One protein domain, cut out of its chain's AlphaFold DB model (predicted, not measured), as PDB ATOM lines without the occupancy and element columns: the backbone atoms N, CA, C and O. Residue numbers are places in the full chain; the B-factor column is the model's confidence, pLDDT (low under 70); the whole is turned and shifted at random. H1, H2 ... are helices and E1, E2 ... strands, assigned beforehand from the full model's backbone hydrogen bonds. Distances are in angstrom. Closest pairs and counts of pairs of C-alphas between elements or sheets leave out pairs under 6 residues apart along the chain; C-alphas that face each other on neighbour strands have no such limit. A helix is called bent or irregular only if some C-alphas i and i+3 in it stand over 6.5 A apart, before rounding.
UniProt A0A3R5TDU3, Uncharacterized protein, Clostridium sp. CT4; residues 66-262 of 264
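Overview. This is residues 66 to 262 of the 264 residues of an uncharacterized protein of Clostridium sp. CT4 (UniProt A0A3R5TDU3). A strongly twisted sheet of seven strands is covered on one face by the long helix H6, which runs along E4, while the short helix H5 is over the opposite face. H1 and H2 make an outlying helical pair beyond H6 and H3, and H4 is beside H5. The printed part has 197 residues, with six named helices and seven named strands in the order H1 H2 E1 H3 E2 H4 E3 E4 H5 E5 H6 E6 E7; the class is mixed, helices and strands. The sheet, also mixed, runs E1 E2 E3 E4 E6 E7 E5. The whole is compact, with a radius of gyration of the C-alphas of 16.5 A and spans of 47 by 42 by 38 A.

Along the chain. H1, residues 67 to 79, begins at C-alpha 67 (391.543, 248.913, 370.840) and is 20.0 A long; it is irregular, only just, with C-alphas 68 and 71 6.9 A apart. H2 is residues 89 to 100, E1 103 to 108, H3 118 to 123, E2 131 to 138 and H4 143 to 148. E3, residues 157 to 165, is 25.5 A long, and E4, residues 168 to 178, is 26.6 A long and bends by 59 degrees at residue 171. H5 is residues 184 to 192; E5, residues 195 to 202, bends by 63 degrees at residue 198. H6, residues 207 to 224, is 25.3 A long. E6 is residues 238 to 241, and E7, residues 244 to 250, ends at C-alpha 250 (379.657, 271.522, 337.947).

Arrangement. E1 and E2 are parallel, with N 106 and O 133 2.9 A apart, within hydrogen-bond range, as are E2 and E3, with N 160 and O 134 at 2.8 A. The hairpin E3 and E4 is antiparallel, with N 159 and O 176 at 2.8 A. E4 and E6 are antiparallel, with N 172 and O 238 at 2.9 A. H6 lies over E4 at a height over the sheet of 9.0 A, and H5 is on the opposite face. H2 touches H6, about perpendicular at 88 degrees, with the closest C-alphas those of Leu 96 and Val 220, 6.8 A apart. Every O i to N i+4 pair is within hydrogen-bond range in H2, H4, H5 and H6; H1 has 7 of 9, and H3 0 of 2, with 2 of its 3 O i to N i+3 pairs within range.

Size, cuts and confidence. The C-alphas of Lys 67 and Gln 262, the two farthest apart, are 50.7 A apart. The printed part has no cut. The link from H6 to E6, 13 residues, is long. Mean pLDDT of the printed part is 72.5; 78 residues are under 70, among them 77 to 99, 221 to 235 and 251 to 262.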
ATOM      1  N   GLU A  66     387.429 251.466 371.218       60.47
ATOM      2  CA  GLU A  66     387.895 250.079 371.240       60.47
ATOM      3  C   GLU A  66     389.322 249.980 370.681       60.47
ATOM      4  O   GLU A  66     389.717 250.712 369.773       60.47
ATOM      5  N   LYS A  67     390.123 249.051 371.206       62.34
ATOM      6  CA  LYS A  67     391.543 248.913 370.840       62.34
ATOM      7  C   LYS A  67     391.754 248.701 369.332       62.34
ATOM      8  O   LYS A  67     392.688 249.265 368.771       62.34
ATOM      9  N   ASN A  68     390.869 247.951 368.679       62.22
ATOM     10  CA  ASN A  68     390.849 247.716 367.228       62.22
ATOM     11  C   ASN A  68     390.487 248.969 366.396       62.22
ATOM     12  O   ASN A  68     390.792 249.015 365.209       62.22
ATOM     13  N   LYS A  69     389.872 249.992 367.003       64.44
ATOM     14  CA  LYS A  69     389.482 251.263 366.368       64.44
ATOM     15  C   LYS A  69     390.529 252.375 366.564       64.44
ATOM     16  O   LYS A  69     390.419 253.442 365.961       64.44
ATOM     17  N   VAL A  70     391.572 252.134 367.367       67.06
ATOM     18  CA  VAL A  70     392.646 253.107 367.655       67.06
ATOM     19  C   VAL A  70     393.450 253.469 366.407       67.06
ATOM     20  O   VAL A  70     393.785 254.638 366.218       67.06
ATOM     21  N   ASP A  71     393.758 252.502 365.546       68.50
ATOM     22  CA  ASP A  71     394.559 252.775 364.350       68.50
ATOM     23  C   ASP A  71     393.765 253.557 363.300       68.50
ATOM     24  O   ASP A  71     394.305 254.480 362.693       68.50
ATOM     25  N   LEU A  72     392.457 253.302 363.176       69.94
ATOM     26  CA  LEU A  72     391.578 254.143 362.365       69.94
ATOM     27  C   LEU A  72     391.562 255.588 362.881       69.94
ATOM     28  O   LEU A  72     391.709 256.513 362.085       69.94
ATOM     29  N   TYR A  73     391.455 255.792 364.199       67.56
ATOM     30  CA  TYR A  73     391.561 257.130 364.784       67.56
ATOM     31  C   TYR A  73     392.893 257.802 364.416       67.56
ATOM     32  O   TYR A  73     392.911 258.959 363.999       67.56
ATOM     33  N   ARG A  74     394.022 257.095 364.567       69.19
ATOM     34  CA  ARG A  74     395.352 257.644 364.252       69.19
ATOM     35  C   ARG A  74     395.457 258.039 362.784       69.19
ATOM     36  O   ARG A  74     395.956 259.125 362.495       69.19
ATOM     37  N   ASN A  75     394.936 257.198 361.894       69.88
ATOM     38  CA  ASN A  75     394.884 257.475 360.464       69.88
ATOM     39  C   ASN A  75     394.044 258.724 360.187       69.88
ATOM     40  O   ASN A  75     394.548 259.646 359.555       69.88
ATOM     41  N   LEU A  76     392.827 258.817 360.730       71.25
ATOM     42  CA  LEU A  76     391.974 260.000 360.581       71.25
ATOM     43  C   LEU A  76     392.641 261.269 361.131       71.25
ATOM     44  O   LEU A  76     392.615 262.302 360.475       71.25
ATOM     45  N   ASN A  77     393.286 261.208 362.297       67.69
ATOM     46  CA  ASN A  77     393.999 262.347 362.879       67.69
ATOM     47  C   ASN A  77     395.171 262.817 362.000       67.69
ATOM     48  O   ASN A  77     395.374 264.017 361.828       67.69
ATOM     49  N   SER A  78     395.909 261.881 361.394       68.50
ATOM     50  CA  SER A  78     397.019 262.211 360.491       68.50
ATOM     51  C   SER A  78     396.574 262.995 359.248       68.50
ATOM     52  O   SER A  78     397.337 263.818 358.751       68.50
ATOM     53  N   LEU A  79     395.322 262.834 358.803       65.12
ATOM     54  CA  LEU A  79     394.788 263.540 357.630       65.12
ATOM     55  C   LEU A  79     394.689 265.052 357.820       65.12
ATOM     56  O   LEU A  79     394.791 265.802 356.854       65.12
ATOM     57  N   PHE A  80     394.488 265.509 359.056       63.16
ATOM     58  CA  PHE A  80     394.343 266.933 359.359       63.16
ATOM     59  C   PHE A  80     395.680 267.607 359.658       63.16
ATOM     60  O   PHE A  80     395.719 268.823 359.840       63.16
ATOM     61  N   TYR A  81     396.783 266.849 359.684       56.66
ATOM     62  CA  TYR A  81     398.108 267.372 360.012       56.66
ATOM     63  C   TYR A  81     398.569 268.461 359.030       56.66
ATOM     64  O   TYR A  81     399.168 269.447 359.464       56.66
ATOM     65  N   ASP A  82     398.182 268.360 357.756       54.53
ATOM     66  CA  ASP A  82     398.582 269.287 356.686       54.53
ATOM     67  C   ASP A  82     397.655 270.505 356.512       54.53
ATOM     68  O   ASP A  82     397.891 271.344 355.642       54.53
ATOM     69  N   LEU A  83     396.601 270.648 357.325       60.16
ATOM     70  CA  LEU A  83     395.733 271.828 357.242       60.16
ATOM     71  C   LEU A  83     396.461 273.114 357.685       60.16
ATOM     72  O   LEU A  83     397.473 273.075 358.390       60.16
ATOM     73  N   GLY A  84     395.951 274.277 357.271       53.91
ATOM     74  CA  GLY A  84     396.516 275.579 357.645       53.91
ATOM     75  C   GLY A  84     396.550 275.806 359.164       53.91
ATOM     76  O   GLY A  84     395.794 275.188 359.912       53.91
ATOM     77  N   ALA A  85     397.432 276.698 359.624       61.44
ATOM     78  CA  ALA A  85     397.594 277.016 361.049       61.44
ATOM     79  C   ALA A  85     396.330 277.626 361.691       61.44
ATOM     80  O   ALA A  85     396.149 277.510 362.900       61.44
ATOM     81  N   ASP A  86     395.451 278.214 360.877       55.09
ATOM     82  CA  ASP A  86     394.213 278.873 361.313       55.09
ATOM     83  C   ASP A  86     393.044 277.899 361.539       55.09
ATOM     84  O   ASP A  86     391.957 278.306 361.950       55.09
ATOM     85  N   ILE A  87     393.243 276.606 361.264       58.88
ATOM     86  CA  ILE A  87     392.226 275.569 361.431       58.88
ATOM     87  C   ILE A  87     392.568 274.731 362.663       58.88
ATOM     88  O   ILE A  87     393.662 274.169 362.755       58.88
ATOM     89  N   ASP A  88     391.624 274.590 363.601       60.44
ATOM     90  CA  ASP A  88     391.783 273.680 364.739       60.44
ATOM     91  C   ASP A  88     391.652 272.219 364.266       60.44
ATOM     92  O   ASP A  88     390.579 271.613 364.230       60.44
ATOM     93  N   LYS A  89     392.793 271.663 363.857       63.25
ATOM     94  CA  LYS A  89     392.959 270.298 363.333       63.25
ATOM     95  C   LYS A  89     392.465 269.243 364.308       63.25
ATOM     96  O   LYS A  89     391.866 268.245 363.912       63.25
ATOM     97  N   LEU A  90     392.737 269.472 365.591       60.22
ATOM     98  CA  LEU A  90     392.390 268.545 366.653       60.22
ATOM     99  C   LEU A  90     390.877 268.547 366.865       60.22
ATOM    100  O   LEU A  90     390.284 267.482 367.014       60.22
ATOM    101  N   PHE A  91     390.249 269.720 366.819       61.78
ATOM    102  CA  PHE A  91     388.800 269.840 366.836       61.78
ATOM    103  C   PHE A  91     388.148 269.120 365.645       61.78
ATOM    104  O   PHE A  91     387.272 268.282 365.863       61.78
ATOM    105  N   LEU A  92     388.612 269.355 364.411       61.88
ATOM    106  CA  LEU A  92     388.071 268.683 363.220       61.88
ATOM    107  C   LEU A  92     388.224 267.163 363.297       61.88
ATOM    108  O   LEU A  92     387.241 266.438 363.142       61.88
ATOM    109  N   SER A  93     389.424 266.676 363.624       64.00
ATOM    110  CA  SER A  93     389.676 265.248 363.829       64.00
ATOM    111  C   SER A  93     388.709 264.648 364.855       64.00
ATOM    112  O   SER A  93     388.183 263.553 364.650       64.00
ATOM    113  N   ARG A  94     388.422 265.369 365.945       63.22
ATOM    114  CA  ARG A  94     387.520 264.901 367.004       63.22
ATOM    115  C   ARG A  94     386.058 264.864 366.577       63.22
ATOM    116  O   ARG A  94     385.404 263.857 366.836       63.22
ATOM    117  N   VAL A  95     385.558 265.922 365.935       63.47
ATOM    118  CA  VAL A  95     384.173 265.987 365.435       63.47
ATOM    119  C   VAL A  95     383.918 264.851 364.461       63.47
ATOM    120  O   VAL A  95     382.981 264.077 364.647       63.47
ATOM    121  N   LEU A  96     384.810 264.700 363.482       67.50
ATOM    122  CA  LEU A  96     384.673 263.672 362.464       67.50
ATOM    123  C   LEU A  96     384.716 262.308 363.089       67.50
ATOM    124  O   LEU A  96     383.793 261.542 362.897       67.50
ATOM    125  N   THR A  97     385.737 262.013 363.888       67.88
ATOM    126  CA  THR A  97     385.898 260.647 364.374       67.88
ATOM    127  C   THR A  97     384.763 260.232 365.321       67.88
ATOM    128  O   THR A  97     384.376 259.065 365.326       67.88
ATOM    129  N   ARG A  98     384.153 261.174 366.060       65.75
ATOM    130  CA  ARG A  98     382.958 260.907 366.877       65.75
ATOM    131  C   ARG A  98     381.758 260.489 366.028       65.75
ATOM    132  O   ARG A  98     381.097 259.507 366.354       65.75
ATOM    133  N   ASP A  99     381.462 261.239 364.974       67.19
ATOM    134  CA  ASP A  99     380.293 260.981 364.130       67.19
ATOM    135  C   ASP A  99     380.559 259.797 363.178       67.19
ATOM    136  O   ASP A  99     379.671 258.988 362.913       67.19
ATOM    137  N   PHE A 100     381.823 259.605 362.800       72.12
ATOM    138  CA  PHE A 100     382.332 258.492 362.005       72.12
ATOM    139  C   PHE A 100     382.206 257.143 362.721       72.12
ATOM    140  O   PHE A 100     381.782 256.164 362.113       72.12
ATOM    141  N   PHE A 101     382.500 257.072 364.027       68.25
ATOM    142  CA  PHE A 101     382.277 255.847 364.813       68.25
ATOM    143  C   PHE A 101     380.796 255.500 365.007       68.25
ATOM    144  O   PHE A 101     380.477 254.375 365.386       68.25
ATOM    145  N   LYS A 102     379.889 256.445 364.739       72.50
ATOM    146  CA  LYS A 102     378.435 256.231 364.768       72.50
ATOM    147  C   LYS A 102     377.855 255.912 363.393       72.50
ATOM    148  O   LYS A 102     376.643 255.707 363.284       72.50
ATOM    149  N   ALA A 103     378.687 255.914 362.355       77.19
ATOM    150  CA  ALA A 103     378.264 255.704 360.988       77.19
ATOM    151  C   ALA A 103     378.392 254.234 360.574       77.19
ATOM    152  O   ALA A 103     379.289 253.512 361.013       77.19
ATOM    153  N   ARG A 104     377.495 253.801 359.690       81.81
ATOM    154  CA  ARG A 104     377.587 252.521 358.986       81.81
ATOM    155  C   ARG A 104     378.081 252.762 357.567       81.81
ATOM    156  O   ARG A 104     377.526 253.608 356.868       81.81
ATOM    157  N   PHE A 105     379.050 251.967 357.127       83.88
ATOM    158  CA  PHE A 105     379.591 252.033 355.770       83.88
ATOM    159  C   PHE A 105     379.131 250.818 354.972       83.88
ATOM    160  O   PHE A 105     379.413 249.675 355.338       83.88
ATOM    161  N   ASN A 106     378.418 251.071 353.879       87.31
ATOM    162  CA  ASN A 106     378.011 250.056 352.919       87.31
ATOM    163  C   ASN A 106     378.814 250.243 351.633       87.31
ATOM    164  O   ASN A 106     378.945 251.363 351.143       87.31
ATOM    165  N   PHE A 107     379.303 249.144 351.071       88.38
ATOM    166  CA  PHE A 107     380.052 249.139 349.820       88.38
ATOM    167  C   PHE A 107     379.273 248.330 348.789       88.38
ATOM    168  O   PHE A 107     378.895 247.187 349.050       88.38
ATOM    169  N   PHE A 108     379.021 248.927 347.628       89.06
ATOM    170  CA  PHE A 108     378.287 248.310 346.528       89.06
ATOM    171  C   PHE A 108     379.170 248.283 345.291       89.06
ATOM    172  O   PHE A 108     379.687 249.323 344.889       89.06
ATOM    173  N   ASN A 109     379.330 247.104 344.686       88.94
ATOM    174  CA  ASN A 109     380.094 246.909 343.447       88.94
ATOM    175  C   ASN A 109     381.534 247.472 343.487       88.94
ATOM    176  O   ASN A 109     382.108 247.802 342.451       88.94
ATOM    177  N   ILE A 110     382.127 247.581 344.677       88.38
ATOM    178  CA  ILE A 110     383.504 248.029 344.891       88.38
ATOM    179  C   ILE A 110     384.066 247.362 346.145       88.38
ATOM    180  O   ILE A 110     383.379 247.298 347.167       88.38
ATOM    181  N   ASP A 111     385.294 246.842 346.072       87.19
ATOM    182  CA  ASP A 111     385.976 246.329 347.260       87.19
ATOM    183  C   ASP A 111     386.596 247.518 348.015       87.19
ATOM    184  O   ASP A 111     387.375 248.277 347.428       87.19
ATOM    185  N   PRO A 112     386.293 247.711 349.310       84.19
ATOM    186  CA  PRO A 112     386.907 248.766 350.112       84.19
ATOM    187  C   PRO A 112     388.442 248.730 350.098       84.19
ATOM    188  O   PRO A 112     389.066 249.787 350.183       84.19
ATOM    189  N   LYS A 113     389.068 247.557 349.928       83.69
ATOM    190  CA  LYS A 113     390.529 247.433 349.800       83.69
ATOM    191  C   LYS A 113     391.069 248.088 348.540       83.69
ATOM    192  O   LYS A 113     392.201 248.573 348.558       83.69
ATOM    193  N   ASP A 114     390.307 248.103 347.452       82.38
ATOM    194  CA  ASP A 114     390.747 248.694 346.184       82.38
ATOM    195  C   ASP A 114     390.826 250.222 346.278       82.38
ATOM    196  O   ASP A 114     391.634 250.845 345.590       82.38
ATOM    197  N   ILE A 115     390.060 250.807 347.203       81.50
ATOM    198  CA  ILE A 115     389.946 252.251 347.429       81.50
ATOM    199  C   ILE A 115     390.606 252.755 348.713       81.50
ATOM    200  O   ILE A 115     390.540 253.949 348.991       81.50
ATOM    201  N   GLY A 116     391.262 251.889 349.489       79.00
ATOM    202  CA  GLY A 116     391.900 252.291 350.750       79.00
ATOM    203  C   GLY A 116     390.906 252.602 351.872       79.00
ATOM    204  O   GLY A 116     391.240 253.332 352.803       79.00
ATOM    205  N   LEU A 117     389.670 252.101 351.768       78.38
ATOM    206  CA  LEU A 117     388.599 252.300 352.746       78.38
ATOM    207  C   LEU A 117     388.366 251.047 353.620       78.38
ATOM    208  O   LEU A 117     387.396 250.988 354.373       78.38
ATOM    209  N   GLU A 118     389.238 250.035 353.571       77.31
ATOM    210  CA  GLU A 118     389.101 248.795 354.350       77.31
ATOM    211  C   GLU A 118     389.110 249.022 355.865       77.31
ATOM    212  O   GLU A 118     388.421 248.312 356.598       77.31
ATOM    213  N   GLY A 119     389.814 250.056 356.337       68.50
ATOM    214  CA  GLY A 119     389.811 250.454 357.746       68.50
ATOM    215  C   GLY A 119     388.443 250.937 358.238       68.50
ATOM    216  O   GLY A 119     388.197 250.928 359.441       68.50
ATOM    217  N   LEU A 120     387.535 251.311 357.327       68.38
ATOM    218  CA  LEU A 120     386.194 251.796 357.664       68.38
ATOM    219  C   LEU A 120     385.214 250.657 357.976       68.38
ATOM    220  O   LEU A 120     384.223 250.868 358.672       68.38
ATOM    221  N   LEU A 121     385.499 249.433 357.513       64.12
ATOM    222  CA  LEU A 121     384.658 248.258 357.771       64.12
ATOM    223  C   LEU A 121     384.596 247.876 359.257       64.12
ATOM    224  O   LEU A 121     383.647 247.220 359.687       64.12
ATOM    225  N   VAL A 122     385.594 248.290 360.042       58.25
ATOM    226  CA  VAL A 122     385.744 247.948 361.466       58.25
ATOM    227  C   VAL A 122     384.725 248.694 362.352       58.25
ATOM    228  O   VAL A 122     384.551 248.365 363.523       58.25
ATOM    229  N   CYS A 123     384.003 249.684 361.814       55.66
ATOM    230  CA  CYS A 123     383.123 250.575 362.583       55.66
ATOM    231  C   CYS A 123     381.656 250.126 362.710       55.66
ATOM    232  O   CYS A 123     380.866 250.818 363.342       55.66
ATOM    233  N   ASN A 124     381.263 248.985 362.142       53.09
ATOM    234  CA  ASN A 124     379.852 248.693 361.848       53.09
ATOM    235  C   ASN A 124     378.967 248.212 363.026       53.09
ATOM    236  O   ASN A 124     377.808 247.867 362.801       53.09
ATOM    237  N   GLU A 125     379.445 248.209 364.274       53.56
ATOM    238  CA  GLU A 125     378.712 247.629 365.419       53.56
ATOM    239  C   GLU A 125     377.882 248.634 366.241       53.56
ATOM    240  O   GLU A 125     377.819 248.557 367.468       53.56
ATOM    241  N   THR A 126     377.192 249.580 365.599       55.41
ATOM    242  CA  THR A 126     376.163 250.364 366.307       55.41
ATOM    243  C   THR A 126     374.788 249.727 366.127       55.41
ATOM    244  O   THR A 126     374.339 249.469 365.012       55.41
ATOM    245  N   LYS A 127     374.073 249.484 367.239       57.22
ATOM    246  CA  LYS A 127     372.712 248.902 367.220       57.22
ATOM    247  C   LYS A 127     371.712 249.748 366.413       57.22
ATOM    248  O   LYS A 127     370.718 249.206 365.937       57.22
ATOM    249  N   LYS A 128     371.979 251.050 366.248       66.06
ATOM    250  CA  LYS A 128     371.326 251.957 365.291       66.06
ATOM    251  C   LYS A 128     372.346 253.002 364.815       66.06
ATOM    252  O   LYS A 128     372.697 253.866 365.620       66.06
ATOM    253  N   PRO A 129     372.831 252.941 363.565       68.25
ATOM    254  CA  PRO A 129     373.758 253.947 363.065       68.25
ATOM    255  C   PRO A 129     373.061 255.305 362.957       68.25
ATOM    256  O   PRO A 129     371.902 255.381 362.546       68.25
ATOM    257  N   LEU A 130     373.768 256.376 363.323       73.06
ATOM    258  CA  LEU A 130     373.259 257.746 363.186       73.06
ATOM    259  C   LEU A 130     373.306 258.213 361.722       73.06
ATOM    260  O   LEU A 130     372.437 258.967 361.283       73.06
ATOM    261  N   TYR A 131     374.301 257.720 360.981       78.25
ATOM    262  CA  TYR A 131     374.557 258.026 359.575       78.25
ATOM    263  C   TYR A 131     374.813 256.740 358.789       78.25
ATOM    264  O   TYR A 131     375.414 255.797 359.309       78.25
ATOM    265  N   ILE A 132     374.384 256.697 357.528       84.38
ATOM    266  CA  ILE A 132     374.642 255.563 356.631       84.38
ATOM    267  C   ILE A 132     375.367 256.080 355.393       84.38
ATOM    268  O   ILE A 132     374.792 256.802 354.590       84.38
ATOM    269  N   HIS A 133     376.620 255.695 355.195       86.00
ATOM    270  CA  HIS A 133     377.369 256.075 354.005       86.00
ATOM    271  C   HIS A 133     377.398 254.916 353.016       86.00
ATOM    272  O   HIS A 133     377.891 253.833 353.327       86.00
ATOM    273  N   ASN A 134     376.869 255.145 351.818       87.56
ATOM    274  CA  ASN A 134     376.842 254.167 350.739       87.56
ATOM    275  C   ASN A 134     377.918 254.536 349.714       87.56
ATOM    276  O   ASN A 134     377.804 255.548 349.026       87.56
ATOM    277  N   ILE A 135     378.971 253.728 349.627       89.25
ATOM    278  CA  ILE A 135     380.046 253.871 348.650       89.25
ATOM    279  C   ILE A 135     379.725 252.956 347.471       89.25
ATOM    280  O   ILE A 135     379.566 251.746 347.644       89.25
ATOM    281  N   ILE A 136     379.606 253.536 346.282       89.88
ATOM    282  CA  ILE A 136     379.069 252.856 345.105       89.88
ATOM    283  C   ILE A 136     380.095 252.876 343.976       89.88
ATOM    284  O   ILE A 136     380.425 253.938 343.447       89.88
ATOM    285  N   GLY A 137     380.552 251.690 343.579       91.19
ATOM    286  CA  GLY A 137     381.242 251.463 342.316       91.19
ATOM    287  C   GLY A 137     380.250 251.352 341.159       91.19
ATOM    288  O   GLY A 137     379.268 250.619 341.257       91.19
ATOM    289  N   TYR A 138     380.501 252.052 340.058       90.00
ATOM    290  CA  TYR A 138     379.700 251.942 338.834       90.00
ATOM    291  C   TYR A 138     380.591 252.071 337.596       90.00
ATOM    292  O   TYR A 138     381.589 252.784 337.631       90.00
ATOM    293  N   SER A 139     380.255 251.398 336.502       88.69
ATOM    294  CA  SER A 139     380.993 251.489 335.235       88.69
ATOM    295  C   SER A 139     380.274 252.365 334.208       88.69
ATOM    296  O   SER A 139     380.912 253.147 333.498       88.69
ATOM    297  N   ASP A 140     378.943 252.293 334.200       84.81
ATOM    298  CA  ASP A 140     378.044 253.114 333.393       84.81
ATOM    299  C   ASP A 140     376.852 253.597 334.235       84.81
ATOM    300  O   ASP A 140     376.560 253.055 335.303       84.81
ATOM    301  N   THR A 141     376.140 254.622 333.767       78.38
ATOM    302  CA  THR A 141     374.999 255.192 334.501       78.38
ATOM    303  C   THR A 141     373.843 254.206 334.676       78.38
ATOM    304  O   THR A 141     373.062 254.354 335.614       78.38
ATOM    305  N   LYS A 142     373.748 253.172 333.831       78.56
ATOM    306  CA  LYS A 142     372.769 252.080 333.972       78.56
ATOM    307  C   LYS A 142     372.986 251.233 335.224       78.56
ATOM    308  O   LYS A 142     372.009 250.796 335.822       78.56
ATOM    309  N   ASP A 143     374.231 251.069 335.675       79.94
ATOM    310  CA  ASP A 143     374.539 250.292 336.883       79.94
ATOM    311  C   ASP A 143     373.889 250.914 338.132       79.94
ATOM    312  O   ASP A 143     373.576 250.223 339.098       79.94
ATOM    313  N   LEU A 144     373.643 252.229 338.113       77.75
ATOM    314  CA  LEU A 144     373.009 252.947 339.220       77.75
ATOM    315  C   LEU A 144     371.519 252.618 339.359       77.75
ATOM    316  O   LEU A 144     370.991 252.678 340.470       77.75
ATOM    317  N   GLU A 145     370.848 252.245 338.265       74.38
ATOM    318  CA  GLU A 145     369.439 251.834 338.292       74.38
ATOM    319  C   GLU A 145     369.282 250.516 339.057       74.38
ATOM    320  O   GLU A 145     368.405 250.403 339.909       74.38
ATOM    321  N   GLU A 146     370.195 249.564 338.858       77.44
ATOM    322  CA  GLU A 146     370.202 248.299 339.603       77.44
ATOM    323  C   GLU A 146     370.559 248.471 341.086       77.44
ATOM    324  O   GLU A 146     370.252 247.616 341.922       77.44
ATOM    325  N   ILE A 147     371.272 249.548 341.414       78.12
ATOM    326  CA  ILE A 147     371.732 249.843 342.771       78.12
ATOM    327  C   ILE A 147     370.647 250.566 343.573       78.12
ATOM    328  O   ILE A 147     370.562 250.352 344.783       78.12
ATOM    329  N   LYS A 148     369.768 251.335 342.918       77.88
ATOM    330  CA  LYS A 148     368.613 251.989 343.553       77.88
ATOM    331  C   LYS A 148     367.806 251.019 344.414       77.88
ATOM    332  O   LYS A 148     367.524 251.328 345.567       77.88
ATOM    333  N   ASP A 149     367.498 249.837 343.888       74.38
ATOM    334  CA  ASP A 149     366.668 248.846 344.586       74.38
ATOM    335  C   ASP A 149     367.424 248.101 345.702       74.38
ATOM    336  O   ASP A 149     366.822 247.429 346.539       74.38
ATOM    337  N   LYS A 150     368.756 248.225 345.736       76.56
ATOM    338  CA  LYS A 150     369.634 247.594 346.736       76.56
ATOM    339  C   LYS A 150     369.976 248.531 347.896       76.56
ATOM    340  O   LYS A 150     370.392 248.052 348.952       76.56
ATOM    341  N   ILE A 151     369.821 249.842 347.718       77.12
ATOM    342  CA  ILE A 151     370.155 250.842 348.733       77.12
ATOM    343  C   ILE A 151     368.886 251.326 349.424       77.12
ATOM    344  O   ILE A 151     368.042 251.990 348.833       77.12
ATOM    345  N   ASN A 152     368.795 251.065 350.727       69.25
ATOM    346  CA  ASN A 152     367.785 251.697 351.566       69.25
ATOM    347  C   ASN A 152     368.260 253.105 351.957       69.25
ATOM    348  O   ASN A 152     369.073 253.263 352.873       69.25
ATOM    349  N   LEU A 153     367.792 254.117 351.226       72.12
ATOM    350  CA  LEU A 153     368.096 255.516 351.504       72.12
ATOM    351  C   LEU A 153     367.157 256.054 352.587       72.12
ATOM    352  O   LEU A 153     365.974 256.275 352.357       72.12
ATOM    353  N   SER A 154     367.714 256.271 353.775       70.62
ATOM    354  CA  SER A 154     367.064 256.996 354.875       70.62
ATOM    355  C   SER A 154     367.525 258.461 354.917       70.62
ATOM    356  O   SER A 154     368.608 258.751 354.412       70.62
ATOM    357  N   ASN A 155     366.777 259.360 355.579       63.28
ATOM    358  CA  ASN A 155     367.021 260.822 355.633       63.28
ATOM    359  C   ASN A 155     368.411 261.277 356.153       63.28
ATOM    360  O   ASN A 155     368.717 262.466 356.129       63.28
ATOM    361  N   ASN A 156     369.270 260.352 356.600       72.25
ATOM    362  CA  ASN A 156     370.640 260.616 357.061       72.25
ATOM    363  C   ASN A 156     371.696 259.789 356.311       72.25
ATOM    364  O   ASN A 156     372.787 259.546 356.842       72.25
ATOM    365  N   SER A 157     371.372 259.305 355.111       81.62
ATOM    366  CA  SER A 157     372.335 258.559 354.305       81.62
ATOM    367  C   SER A 157     373.111 259.488 353.372       81.62
ATOM    368  O   SER A 157     372.657 260.572 353.007       81.62
ATOM    369  N   THR A 158     374.305 259.067 352.981       82.25
ATOM    370  CA  THR A 158     375.036 259.686 351.877       82.25
ATOM    371  C   THR A 158     375.361 258.646 350.819       82.25
ATOM    372  O   THR A 158     375.372 257.439 351.080       82.25
ATOM    373  N   VAL A 159     375.621 259.130 349.613       85.19
ATOM    374  CA  VAL A 159     376.042 258.343 348.464       85.19
ATOM    375  C   VAL A 159     377.362 258.915 347.960       85.19
ATOM    376  O   VAL A 159     377.416 260.071 347.558       85.19
ATOM    377  N   PHE A 160     378.424 258.115 347.989       87.25
ATOM    378  CA  PHE A 160     379.719 258.452 347.404       87.25
ATOM    379  C   PHE A 160     379.952 257.595 346.166       87.25
ATOM    380  O   PHE A 160     379.989 256.366 346.255       87.25
ATOM    381  N   LEU A 161     380.095 258.241 345.013       87.69
ATOM    382  CA  LEU A 161     380.235 257.553 343.737       87.69
ATOM    383  C   LEU A 161     381.704 257.345 343.361       87.69
ATOM    384  O   LEU A 161     382.535 258.234 343.525       87.69
ATOM    385  N   CYS A 162     382.016 256.173 342.820       90.88
ATOM    386  CA  CYS A 162     383.314 255.821 342.257       90.88
ATOM    387  C   CYS A 162     383.091 255.182 340.885       90.88
ATOM    388  O   CYS A 162     382.505 254.104 340.790       90.88
ATOM    389  N   LYS A 163     383.559 255.827 339.816       91.00
ATOM    390  CA  LYS A 163     383.495 255.241 338.480       91.00
ATOM    391  C   LYS A 163     384.636 254.254 338.302       91.00
ATOM    392  O   LYS A 163     385.803 254.638 338.390       91.00
ATOM    393  N   VAL A 164     384.300 253.000 338.038       90.25
ATOM    394  CA  VAL A 164     385.234 251.890 337.886       90.25
ATOM    395  C   VAL A 164     385.077 251.286 336.497       90.25
ATOM    396  O   VAL A 164     384.024 250.756 336.155       90.25
ATOM    397  N   LYS A 165     386.147 251.309 335.706       89.50
ATOM    398  CA  LYS A 165     386.208 250.701 334.377       89.50
ATOM    399  C   LYS A 165     387.442 249.820 334.274       89.50
ATOM    400  O   LYS A 165     388.519 250.211 334.709       89.50
ATOM    401  N   ASP A 166     387.286 248.601 333.759       86.81
ATOM    402  CA  ASP A 166     388.385 247.630 333.628       86.81
ATOM    403  C   ASP A 166     389.176 247.421 334.939       86.81
ATOM    404  O   ASP A 166     390.403 247.301 334.942       86.81
ATOM    405  N   LYS A 167     388.460 247.398 336.076       82.50
ATOM    406  CA  LYS A 167     389.013 247.321 337.446       82.50
ATOM    407  C   LYS A 167     389.914 248.500 337.846       82.50
ATOM    408  O   LYS A 167     390.692 248.389 338.790       82.50
ATOM    409  N   LYS A 168     389.820 249.631 337.146       86.88
ATOM    410  CA  LYS A 168     390.505 250.884 337.470       86.88
ATOM    411  C   LYS A 168     389.492 251.960 337.808       86.88
ATOM    412  O   LYS A 168     388.431 252.034 337.200       86.88
ATOM    413  N   ILE A 169     389.837 252.801 338.768       89.62
ATOM    414  CA  ILE A 169     388.995 253.925 339.164       89.62
ATOM    415  C   ILE A 169     389.343 255.100 338.265       89.62
ATOM    416  O   ILE A 169     390.486 255.554 338.251       89.62
ATOM    417  N   GLU A 170     388.359 255.556 337.501       91.31
ATOM    418  CA  GLU A 170     388.493 256.680 336.574       91.31
ATOM    419  C   GLU A 170     387.968 257.979 337.188       91.31
ATOM    420  O   GLU A 170     388.462 259.053 336.861       91.31
ATOM    421  N   GLU A 171     386.978 257.904 338.083       90.00
ATOM    422  CA  GLU A 171     386.362 259.082 338.699       90.00
ATOM    423  C   GLU A 171     385.983 258.794 340.159       90.00
ATOM    424  O   GLU A 171     385.524 257.695 340.471       90.00
ATOM    425  N   ILE A 172     386.124 259.780 341.046       88.06
ATOM    426  CA  ILE A 172     385.556 259.740 342.403       88.06
ATOM    427  C   ILE A 172     384.734 260.982 342.706       88.06
ATOM    428  O   ILE A 172     385.068 262.088 342.274       88.06
ATOM    429  N   GLY A 173     383.697 260.785 343.511       82.25
ATOM    430  CA  GLY A 173     382.755 261.818 343.889       82.25
ATOM    431  C   GLY A 173     381.759 262.174 342.777       82.25
ATOM    432  O   GLY A 173     381.790 261.601 341.683       82.25
ATOM    433  N   PRO A 174     380.869 263.136 343.064       77.38
ATOM    434  CA  PRO A 174     380.750 263.845 344.344       77.38
ATOM    435  C   PRO A 174     380.051 262.990 345.427       77.38
ATOM    436  O   PRO A 174     379.614 261.863 345.168       77.38
ATOM    437  N   ILE A 175     379.996 263.500 346.665       79.81
ATOM    438  CA  ILE A 175     379.127 262.952 347.720       79.81
ATOM    439  C   ILE A 175     377.757 263.618 347.615       79.81
ATOM    440  O   ILE A 175     377.660 264.841 347.634       79.81
ATOM    441  N   TYR A 176     376.706 262.805 347.575       78.50
ATOM    442  CA  TYR A 176     375.319 263.248 347.620       78.50
ATOM    443  C   TYR A 176     374.699 262.921 348.974       78.50
ATOM    444  O   TYR A 176     374.929 261.843 349.529       78.50
ATOM    445  N   LYS A 177     373.877 263.829 349.498       76.38
ATOM    446  CA  LYS A 177     373.024 263.560 350.655       76.38
ATOM    447  C   LYS A 177     371.731 262.911 350.177       76.38
ATOM    448  O   LYS A 177     371.148 263.379 349.207       76.38
ATOM    449  N   SER A 178     371.279 261.864 350.859       73.25
ATOM    450  CA  SER A 178     369.919 261.366 350.681       73.25
ATOM    451  C   SER A 178     368.994 262.054 351.681       73.25
ATOM    452  O   SER A 178     368.803 261.578 352.803       73.25
ATOM    453  N   ASP A 179     368.493 263.219 351.300       70.38
ATOM    454  CA  ASP A 179     367.355 263.862 351.949       70.38
ATOM    455  C   ASP A 179     366.063 263.549 351.180       70.38
ATOM    456  O   ASP A 179     366.042 262.696 350.290       70.38
ATOM    457  N   GLU A 180     364.968 264.198 351.566       64.44
ATOM    458  CA  GLU A 180     363.638 263.968 350.995       64.44
ATOM    459  C   GLU A 180     363.565 264.318 349.497       64.44
ATOM    460  O   GLU A 180     362.722 263.774 348.785       64.44
ATOM    461  N   ASP A 181     364.487 265.152 349.006       64.19
ATOM    462  CA  ASP A 181     364.571 265.576 347.609       64.19
ATOM    463  C   ASP A 181     365.519 264.698 346.767       64.19
ATOM    464  O   ASP A 181     365.611 264.858 345.542       64.19
ATOM    465  N   PHE A 182     366.217 263.737 347.383       72.81
ATOM    466  CA  PHE A 182     367.144 262.872 346.666       72.81
ATOM    467  C   PHE A 182     366.415 261.921 345.711       72.81
ATOM    468  O   PHE A 182     365.583 261.098 346.095       72.81
ATOM    469  N   CYS A 183     366.813 261.959 344.441       75.88
ATOM    470  CA  CYS A 183     366.251 261.114 343.399       75.88
ATOM    471  C   CYS A 183     367.350 260.535 342.509       75.88
ATOM    472  O   CYS A 183     368.131 261.271 341.911       75.88
ATOM    473  N   PHE A 184     367.365 259.207 342.352       77.44
ATOM    474  CA  PHE A 184     368.324 258.507 341.486       77.44
ATOM    475  C   PHE A 184     368.244 258.931 340.012       77.44
ATOM    476  O   PHE A 184     369.263 258.961 339.327       77.44
ATOM    477  N   GLN A 185     367.059 259.297 339.517       75.94
ATOM    478  CA  GLN A 185     366.924 259.803 338.149       75.94
ATOM    479  C   GLN A 185     367.601 261.170 338.006       75.94
ATOM    480  O   GLN A 185     368.331 261.422 337.050       75.94
ATOM    481  N   CYS A 186     367.399 262.041 338.991       75.00
ATOM    482  CA  CYS A 186     368.015 263.357 339.029       75.00
ATOM    483  C   CYS A 186     369.547 263.239 339.252       75.00
ATOM    484  O   CYS A 186     370.309 263.954 338.607       75.00
ATOM    485  N   LEU A 187     370.012 262.263 340.048       78.38
ATOM    486  CA  LEU A 187     371.428 261.887 340.171       78.38
ATOM    487  C   LEU A 187     372.038 261.516 338.812       78.38
ATOM    488  O   LEU A 187     373.069 262.066 338.434       78.38
ATOM    489  N   LYS A 188     371.386 260.626 338.055       76.44
ATOM    490  CA  LYS A 188     371.837 260.203 336.722       76.44
ATOM    491  C   LYS A 188     371.993 261.391 335.775       76.44
ATOM    492  O   LYS A 188     373.046 261.556 335.165       76.44
ATOM    493  N   LEU A 189     370.977 262.252 335.716       73.38
ATOM    494  CA  LEU A 189     371.021 263.472 334.911       73.38
ATOM    495  C   LEU A 189     372.182 264.383 335.330       73.38
ATOM    496  O   LEU A 189     372.859 264.943 334.475       73.38
ATOM    497  N   ASN A 190     372.448 264.517 336.633       72.38
ATOM    498  CA  ASN A 190     373.555 265.333 337.136       72.38
ATOM    499  C   ASN A 190     374.928 264.768 336.761       72.38
ATOM    500  O   ASN A 190     375.835 265.527 336.432       72.38
ATOM    501  N   MET A 191     375.077 263.448 336.726       72.75
ATOM    502  CA  MET A 191     376.324 262.811 336.299       72.75
ATOM    503  C   MET A 191     376.619 263.012 334.811       72.75
ATOM    504  O   MET A 191     377.787 263.074 334.420       72.75
ATOM    505  N   GLU A 192     375.573 263.139 333.995       69.88
ATOM    506  CA  GLU A 192     375.667 263.452 332.566       69.88
ATOM    507  C   GLU A 192     375.935 264.947 332.305       69.88
ATOM    508  O   GLU A 192     376.358 265.320 331.206       69.88
ATOM    509  N   LYS A 193     375.746 265.823 333.306       73.25
ATOM    510  CA  LYS A 193     376.041 267.255 333.169       73.25
ATOM    511  C   LYS A 193     377.537 267.506 333.006       73.25
ATOM    512  O   LYS A 193     378.408 266.846 333.583       73.25
ATOM    513  N   GLN A 194     377.838 268.542 332.231       67.38
ATOM    514  CA  GLN A 194     379.210 268.953 331.980       67.38
ATOM    515  C   GLN A 194     379.854 269.515 333.248       67.38
ATOM    516  O   GLN A 194     379.359 270.460 333.863       67.38
ATOM    517  N   HIS A 195     381.002 268.939 333.590       74.44
ATOM    518  CA  HIS A 195     381.876 269.438 334.636       74.44
ATOM    519  C   HIS A 195     383.077 270.128 333.988       74.44
ATOM    520  O   HIS A 195     383.705 269.586 333.075       74.44
ATOM    521  N   LYS A 196     383.417 271.325 334.460       80.00
ATOM    522  CA  LYS A 196     384.610 272.048 334.019       80.00
ATOM    523  C   LYS A 196     385.804 271.602 334.850       80.00
ATOM    524  O   LYS A 196     385.725 271.549 336.071       80.00
ATOM    525  N   ILE A 197     386.936 271.347 334.198       82.50
ATOM    526  CA  ILE A 197     388.212 271.151 334.892       82.50
ATOM    527  C   ILE A 197     388.660 272.502 335.455       82.50
ATOM    528  O   ILE A 197     388.908 273.445 334.702       82.50
ATOM    529  N   ILE A 198     388.780 272.587 336.777       82.81
ATOM    530  CA  ILE A 198     389.257 273.788 337.477       82.81
ATOM    531  C   ILE A 198     390.731 273.681 337.858       82.81
ATOM    532  O   ILE A 198     391.388 274.686 338.124       82.81
ATOM    533  N   LYS A 199     391.264 272.456 337.900       83.50
ATOM    534  CA  LYS A 199     392.620 272.191 338.369       83.50
ATOM    535  C   LYS A 199     393.115 270.855 337.839       83.50
ATOM    536  O   LYS A 199     392.402 269.863 337.943       83.50
ATOM    537  N   ALA A 200     394.345 270.829 337.343       86.50
ATOM    538  CA  ALA A 200     395.042 269.609 336.956       86.50
ATOM    539  C   ALA A 200     396.342 269.491 337.755       86.50
ATOM    540  O   ALA A 200     397.023 270.497 337.979       86.50
ATOM    541  N   ARG A 201     396.669 268.284 338.214       86.31
ATOM    542  CA  ARG A 201     397.889 267.978 338.975       86.31
ATOM    543  C   ARG A 201     398.416 266.600 338.603       86.31
ATOM    544  O   ARG A 201     397.626 265.739 338.228       86.31
ATOM    545  N   SER A 202     399.723 266.395 338.730       86.75
ATOM    546  CA  SER A 202     400.293 265.052 338.700       86.75
ATOM    547  C   SER A 202     399.771 264.238 339.878       86.75
ATOM    548  O   SER A 202     399.489 264.766 340.960       86.75
ATOM    549  N   GLN A 203     399.601 262.941 339.652       83.38
ATOM    550  CA  GLN A 203     399.251 262.011 340.708       83.38
ATOM    551  C   GLN A 203     400.512 261.628 341.503       83.38
ATOM    552  O   GLN A 203     401.142 260.610 341.232       83.38
ATOM    553  N   ASP A 204     400.880 262.461 342.478       83.62
ATOM    554  CA  ASP A 204     402.096 262.263 343.290       83.62
ATOM    555  C   ASP A 204     401.890 261.279 344.462       83.62
ATOM    556  O   ASP A 204     402.850 260.787 345.052       83.62
ATOM    557  N   SER A 205     400.632 260.979 344.797       83.50
ATOM    558  CA  SER A 205     400.232 260.062 345.871       83.50
ATOM    559  C   SER A 205     399.544 258.816 345.318       83.50
ATOM    560  O   SER A 205     399.022 258.804 344.199       83.50
ATOM    561  N   SER A 206     399.492 257.749 346.122       88.50
ATOM    562  CA  SER A 206     398.766 256.540 345.726       88.50
ATOM    563  C   SER A 206     397.274 256.834 345.522       88.50
ATOM    564  O   SER A 206     396.685 257.639 346.243       88.50
ATOM    565  N   LEU A 207     396.640 256.162 344.556       85.56
ATOM    566  CA  LEU A 207     395.213 256.353 344.263       85.56
ATOM    567  C   LEU A 207     394.335 256.117 345.502       85.56
ATOM    568  O   LEU A 207     393.442 256.908 345.782       85.56
ATOM    569  N   LYS A 208     394.648 255.079 346.285       86.06
ATOM    570  CA  LYS A 208     393.957 254.755 347.542       86.06
ATOM    571  C   LYS A 208     394.005 255.903 348.546       86.06
ATOM    572  O   LYS A 208     392.991 256.252 349.137       86.06
ATOM    573  N   GLU A 209     395.173 256.516 348.713       82.75
ATOM    574  CA  GLU A 209     395.348 257.647 349.624       82.75
ATOM    575  C   GLU A 209     394.544 258.870 349.173       82.75
ATOM    576  O   GLU A 209     393.928 259.537 350.003       82.75
ATOM    577  N   ILE A 210     394.517 259.143 347.865       83.69
ATOM    578  CA  ILE A 210     393.721 260.238 347.301       83.69
ATOM    579  C   ILE A 210     392.236 259.992 347.564       83.69
ATOM    580  O   ILE A 210     391.565 260.866 348.101       83.69
ATOM    581  N   ILE A 211     391.727 258.798 347.253       83.88
ATOM    582  CA  ILE A 211     390.310 258.461 347.450       83.88
ATOM    583  C   ILE A 211     389.921 258.570 348.923       83.88
ATOM    584  O   ILE A 211     388.903 259.181 349.242       83.88
ATOM    585  N   PHE A 212     390.750 258.032 349.821       80.88
ATOM    586  CA  PHE A 212     390.536 258.138 351.260       80.88
ATOM    587  C   PHE A 212     390.477 259.605 351.713       80.88
ATOM    588  O   PHE A 212     389.523 259.995 352.385       80.88
ATOM    589  N   LYS A 213     391.436 260.444 351.301       77.12
ATOM    590  CA  LYS A 213     391.462 261.879 351.639       77.12
ATOM    591  C   LYS A 213     390.230 262.623 351.129       77.12
ATOM    592  O   LYS A 213     389.644 263.397 351.878       77.12
ATOM    593  N   GLU A 214     389.833 262.380 349.887       79.12
ATOM    594  CA  GLU A 214     388.707 263.068 349.246       79.12
ATOM    595  C   GLU A 214     387.367 262.634 349.840       79.12
ATOM    596  O   GLU A 214     386.498 263.468 350.081       79.12
ATOM    597  N   TYR A 215     387.226 261.351 350.179       80.12
ATOM    598  CA  TYR A 215     386.068 260.860 350.912       80.12
ATOM    599  C   TYR A 215     385.948 261.522 352.290       80.12
ATOM    600  O   TYR A 215     384.887 262.041 352.638       80.12
ATOM    601  N   ILE A 216     387.039 261.556 353.064       75.88
ATOM    602  CA  ILE A 216     387.040 262.202 354.381       75.88
ATOM    603  C   ILE A 216     386.795 263.707 354.255       75.88
ATOM    604  O   ILE A 216     385.993 264.234 355.014       75.88
ATOM    605  N   GLY A 217     387.418 264.390 353.293       73.81
ATOM    606  CA  GLY A 217     387.185 265.813 353.035       73.81
ATOM    607  C   GLY A 217     385.721 266.112 352.708       73.81
ATOM    608  O   GLY A 217     385.123 267.004 353.299       73.81
ATOM    609  N   ALA A 218     385.096 265.305 351.856       74.25
ATOM    610  CA  ALA A 218     383.687 265.477 351.532       74.25
ATOM    611  C   ALA A 218     382.754 265.129 352.715       74.25
ATOM    612  O   ALA A 218     381.711 265.762 352.877       74.25
ATOM    613  N   LEU A 219     383.131 264.188 353.594       74.81
ATOM    614  CA  LEU A 219     382.432 263.979 354.867       74.81
ATOM    615  C   LEU A 219     382.603 265.165 355.822       74.81
ATOM    616  O   LEU A 219     381.646 265.536 356.497       74.81
ATOM    617  N   VAL A 220     383.790 265.778 355.876       70.25
ATOM    618  CA  VAL A 220     384.012 267.019 356.630       70.25
ATOM    619  C   VAL A 220     383.065 268.088 356.159       70.25
ATOM    620  O   VAL A 220     382.368 268.656 356.991       70.25
ATOM    621  N   ASP A 221     383.011 268.329 354.857       66.56
ATOM    622  CA  ASP A 221     382.126 269.332 354.282       66.56
ATOM    623  C   ASP A 221     380.659 269.007 354.601       66.56
ATOM    624  O   ASP A 221     379.911 269.892 355.017       66.56
ATOM    625  N   TYR A 222     380.269 267.729 354.528       69.69
ATOM    626  CA  TYR A 222     378.931 267.260 354.897       69.69
ATOM    627  C   TYR A 222     378.576 267.543 356.367       69.69
ATOM    628  O   TYR A 222     377.525 268.119 356.649       69.69
ATOM    629  N   TYR A 223     379.441 267.177 357.315       64.94
ATOM    630  CA  TYR A 223     379.186 267.403 358.743       64.94
ATOM    631  C   TYR A 223     379.352 268.876 359.144       64.94
ATOM    632  O   TYR A 223     378.642 269.369 360.021       64.94
ATOM    633  N   SER A 224     380.261 269.597 358.483       54.00
ATOM    634  CA  SER A 224     380.558 271.016 358.729       54.00
ATOM    635  C   SER A 224     379.564 271.953 358.056       54.00
ATOM    636  O   SER A 224     379.538 273.138 358.387       54.00
ATOM    637  N   TRP A 225     378.705 271.447 357.169       51.16
ATOM    638  CA  TRP A 225     377.615 272.217 356.575       51.16
ATOM    639  C   TRP A 225     376.721 272.886 357.633       51.16
ATOM    640  O   TRP A 225     376.217 273.984 357.420       51.16
ATOM    641  N   TYR A 226     376.626 272.294 358.830       43.25
ATOM    642  CA  TYR A 226     375.942 272.892 359.981       43.25
ATOM    643  C   TYR A 226     376.636 274.133 360.579       43.25
ATOM    644  O   TYR A 226     376.003 274.873 361.328       43.25
ATOM    645  N   ILE A 227     377.915 274.372 360.277       39.06
ATOM    646  CA  ILE A 227     378.739 275.446 360.861       39.06
ATOM    647  C   ILE A 227     379.013 276.570 359.851       39.06
ATOM    648  O   ILE A 227     379.171 277.725 360.247       39.06
ATOM    649  N   THR A 228     379.019 276.285 358.548       35.72
ATOM    650  CA  THR A 228     379.294 277.293 357.516       35.72
ATOM    651  C   THR A 228     378.194 277.325 356.459       35.72
ATOM    652  O   THR A 228     378.111 276.419 355.634       35.72
ATOM    653  N   MET A 229     377.439 278.434 356.384       32.41
ATOM    654  CA  MET A 229     376.562 278.812 355.250       32.41
ATOM    655  C   MET A 229     377.317 278.987 353.904       32.41
ATOM    656  O   MET A 229     376.836 279.636 352.981       32.41
ATOM    657  N   LEU A 230     378.530 278.444 353.788       32.81
ATOM    658  CA  LEU A 230     379.452 278.592 352.666       32.81
ATOM    659  C   LEU A 230     379.641 277.281 351.890       32.81
ATOM    660  O   LEU A 230     380.645 277.142 351.196       32.81
ATOM    661  N   SER A 231     378.708 276.319 351.950       33.84
ATOM    662  CA  SER A 231     378.752 275.148 351.055       33.84
ATOM    663  C   SER A 231     378.349 275.514 349.620       33.84
ATOM    664  O   SER A 231     377.451 274.934 349.019       33.84
ATOM    665  N   SER A 232     379.047 276.468 349.024       33.50
ATOM    666  CA  SER A 232     379.159 276.598 347.576       33.50
ATOM    667  C   SER A 232     380.187 275.598 347.025       33.50
ATOM    668  O   SER A 232     380.892 275.882 346.057       33.50
ATOM    669  N   VAL A 233     380.299 274.407 347.628       42.97
ATOM    670  CA  VAL A 233     381.034 273.293 347.027       42.97
ATOM    671  C   VAL A 233     380.089 272.664 346.012       42.97
ATOM    672  O   VAL A 233     379.435 271.661 346.270       42.97
ATOM    673  N   ASN A 234     379.980 273.331 344.862       49.50
ATOM    674  CA  ASN A 234     379.497 272.745 343.617       49.50
ATOM    675  C   ASN A 234     380.009 271.309 343.520       49.50
ATOM    676  O   ASN A 234     381.191 271.106 343.777       49.50
ATOM    677  N   GLU A 235     379.151 270.349 343.174       58.47
ATOM    678  CA  GLU A 235     379.508 268.943 342.958       58.47
ATOM    679  C   GLU A 235     380.922 268.806 342.362       58.47
ATOM    680  O   GLU A 235     381.161 269.108 341.190       58.47
ATOM    681  N   ARG A 236     381.888 268.431 343.215       70.62
ATOM    682  CA  ARG A 236     383.279 268.214 342.820       70.62
ATOM    683  C   ARG A 236     383.474 266.727 342.639       70.62
ATOM    684  O   ARG A 236     383.370 265.964 343.596       70.62
ATOM    685  N   LYS A 237     383.802 266.332 341.416       81.75
ATOM    686  CA  LYS A 237     384.392 265.024 341.150       81.75
ATOM    687  C   LYS A 237     385.834 265.181 340.711       81.75
ATOM    688  O   LYS A 237     386.217 266.203 340.125       81.75
ATOM    689  N   ILE A 238     386.624 264.161 340.995       87.00
ATOM    690  CA  ILE A 238     388.004 264.058 340.548       87.00
ATOM    691  C   ILE A 238     388.073 262.996 339.470       87.00
ATOM    692  O   ILE A 238     387.575 261.892 339.665       87.00
ATOM    693  N   ILE A 239     388.694 263.342 338.346       90.31
ATOM    694  CA  ILE A 239     388.918 262.436 337.221       90.31
ATOM    695  C   ILE A 239     390.395 262.043 337.211       90.31
ATOM    696  O   ILE A 239     391.269 262.910 337.293       90.31
ATOM    697  N   PHE A 240     390.668 260.750 337.083       90.00
ATOM    698  CA  PHE A 240     392.004 260.181 336.948       90.00
ATOM    699  C   PHE A 240     392.223 259.756 335.506       90.00
ATOM    700  O   PHE A 240     391.515 258.898 334.979       90.00
ATOM    701  N   LYS A 241     393.207 260.364 334.848       89.25
ATOM    702  CA  LYS A 241     393.533 260.046 333.459       89.25
ATOM    703  C   LYS A 241     394.984 260.404 333.168       89.25
ATOM    704  O   LYS A 241     395.446 261.450 333.598       89.25
ATOM    705  N   ASP A 242     395.694 259.545 332.439       88.38
ATOM    706  CA  ASP A 242     397.068 259.797 331.976       88.38
ATOM    707  C   ASP A 242     398.052 260.187 333.108       88.38
ATOM    708  O   ASP A 242     398.868 261.091 332.950       88.38
ATOM    709  N   ASN A 243     397.960 259.522 334.274       85.94
ATOM    710  CA  ASN A 243     398.701 259.842 335.516       85.94
ATOM    711  C   ASN A 243     398.471 261.267 336.057       85.94
ATOM    712  O   ASN A 243     399.234 261.768 336.889       85.94
ATOM    713  N   MET A 244     397.406 261.913 335.597       90.75
ATOM    714  CA  MET A 244     396.956 263.216 336.045       90.75
ATOM    715  C   MET A 244     395.649 263.081 336.816       90.75
ATOM    716  O   MET A 244     394.795 262.235 336.539       90.75
ATOM    717  N   MET A 245     395.501 263.977 337.778       90.12
ATOM    718  CA  MET A 245     394.304 264.180 338.565       90.12
ATOM    719  C   MET A 245     393.672 265.513 338.167       90.12
ATOM    720  O   MET A 245     394.317 266.566 338.231       90.12
ATOM    721  N   TYR A 246     392.401 265.474 337.781       88.62
ATOM    722  CA  TYR A 246     391.630 266.643 337.376       88.62
ATOM    723  C   TYR A 246     390.523 266.896 338.391       88.62
ATOM    724  O   TYR A 246     389.578 266.118 338.476       88.62
ATOM    725  N   HIS A 247     390.612 267.997 339.137       84.00
ATOM    726  CA  HIS A 247     389.483 268.451 339.942       84.00
ATOM    727  C   HIS A 247     388.506 269.185 339.040       84.00
ATOM    728  O   HIS A 247     388.900 270.043 338.236       84.00
ATOM    729  N   THR A 248     387.233 268.859 339.204       82.31
ATOM    730  CA  THR A 248     386.172 269.429 338.394       82.31
ATOM    731  C   THR A 248     385.132 270.137 339.240       82.31
ATOM    732  O   THR A 248     385.045 269.937 340.450       82.31
ATOM    733  N   GLU A 249     384.370 270.993 338.577       75.38
ATOM    734  CA  GLU A 249     383.271 271.744 339.151       75.38
ATOM    735  C   GLU A 249     382.084 271.694 338.191       75.38
ATOM    736  O   GLU A 249     382.252 271.845 336.974       75.38
ATOM    737  N   LEU A 250     380.888 271.471 338.727       70.19
ATOM    738  CA  LEU A 250     379.657 271.522 337.947       70.19
ATOM    739  C   LEU A 250     379.408 272.951 337.423       70.19
ATOM    740  O   LEU A 250     379.455 273.914 338.183       70.19
ATOM    741  N   ILE A 251     379.136 273.098 336.120       58.56
ATOM    742  CA  ILE A 251     379.051 274.411 335.442       58.56
ATOM    743  C   ILE A 251     377.798 275.227 335.846       58.56
ATOM    744  O   ILE A 251     377.748 276.431 335.599       58.56
ATOM    745  N   ALA A 252     376.811 274.624 336.518       53.62
ATOM    746  CA  ALA A 252     375.661 275.332 337.083       53.62
ATOM    747  C   ALA A 252     375.186 274.671 338.392       53.62
ATOM    748  O   ALA A 252     375.105 273.440 338.431       53.62
ATOM    749  N   PRO A 253     374.835 275.444 339.440       49.66
ATOM    750  CA  PRO A 253     374.252 274.884 340.653       49.66
ATOM    751  C   PRO A 253     372.905 274.237 340.328       49.66
ATOM    752  O   PRO A 253     372.085 274.782 339.586       49.66
ATOM    753  N   ILE A 254     372.686 273.046 340.873       51.25
ATOM    754  CA  ILE A 254     371.412 272.345 340.766       51.25
ATOM    755  C   ILE A 254     370.381 273.070 341.629       51.25
ATOM    756  O   ILE A 254     370.660 273.459 342.763       51.25
ATOM    757  N   SER A 255     369.172 273.227 341.090       48.53
ATOM    758  CA  SER A 255     367.996 273.426 341.931       48.53
ATOM    759  C   SER A 255     367.873 272.210 342.842       48.53
ATOM    760  O   SER A 255     367.662 271.113 342.335       48.53
ATOM    761  N   LEU A 256     368.015 272.390 344.159       50.00
ATOM    762  CA  LEU A 256     367.912 271.312 345.156       50.00
ATOM    763  C   LEU A 256     366.567 270.565 345.100       50.00
ATOM    764  O   LEU A 256     366.463 269.461 345.613       50.00
ATOM    765  N   SER A 257     365.556 271.134 344.443       55.81
ATOM    766  CA  SER A 257     364.296 270.452 344.175       55.81
ATOM    767  C   SER A 257     364.465 269.357 343.119       55.81
ATOM    768  O   SER A 257     364.932 269.625 342.005       55.81
ATOM    769  N   CYS A 258     363.974 268.157 343.416       58.41
ATOM    770  CA  CYS A 258     363.835 267.078 342.446       58.41
ATOM    771  C   CYS A 258     363.053 267.549 341.199       58.41
ATOM    772  O   CYS A 258     361.828 267.656 341.215       58.41
ATOM    773  N   GLN A 259     363.757 267.814 340.091       61.25
ATOM    774  CA  GLN A 259     363.134 268.211 338.814       61.25
ATOM    775  C   GLN A 259     362.225 267.105 338.267       61.25
ATOM    776  O   GLN A 259     361.224 267.367 337.615       61.25
ATOM    777  N   CYS A 260     362.536 265.865 338.635       62.12
ATOM    778  CA  CYS A 260     361.798 264.668 338.289       62.12
ATOM    779  C   CYS A 260     360.365 264.631 338.892       62.12
ATOM    780  O   CYS A 260     359.564 263.799 338.479       62.12
ATOM    781  N   MET A 261     360.044 265.496 339.871       50.59
ATOM    782  CA  MET A 261     358.704 265.621 340.476       50.59
ATOM    783  C   MET A 261     357.894 266.825 339.970       50.59
ATOM    784  O   MET A 261     356.730 266.957 340.340       50.59
ATOM    785  N   GLN A 262     358.483 267.705 339.153       46.72
ATOM    786  CA  GLN A 262     357.807 268.906 338.637       46.72
ATOM    787  C   GLN A 262     357.100 268.684 337.290       46.72
ATOM    788  O   GLN A 262     356.337 269.548 336.869       46.72
TER     789      GLN A 262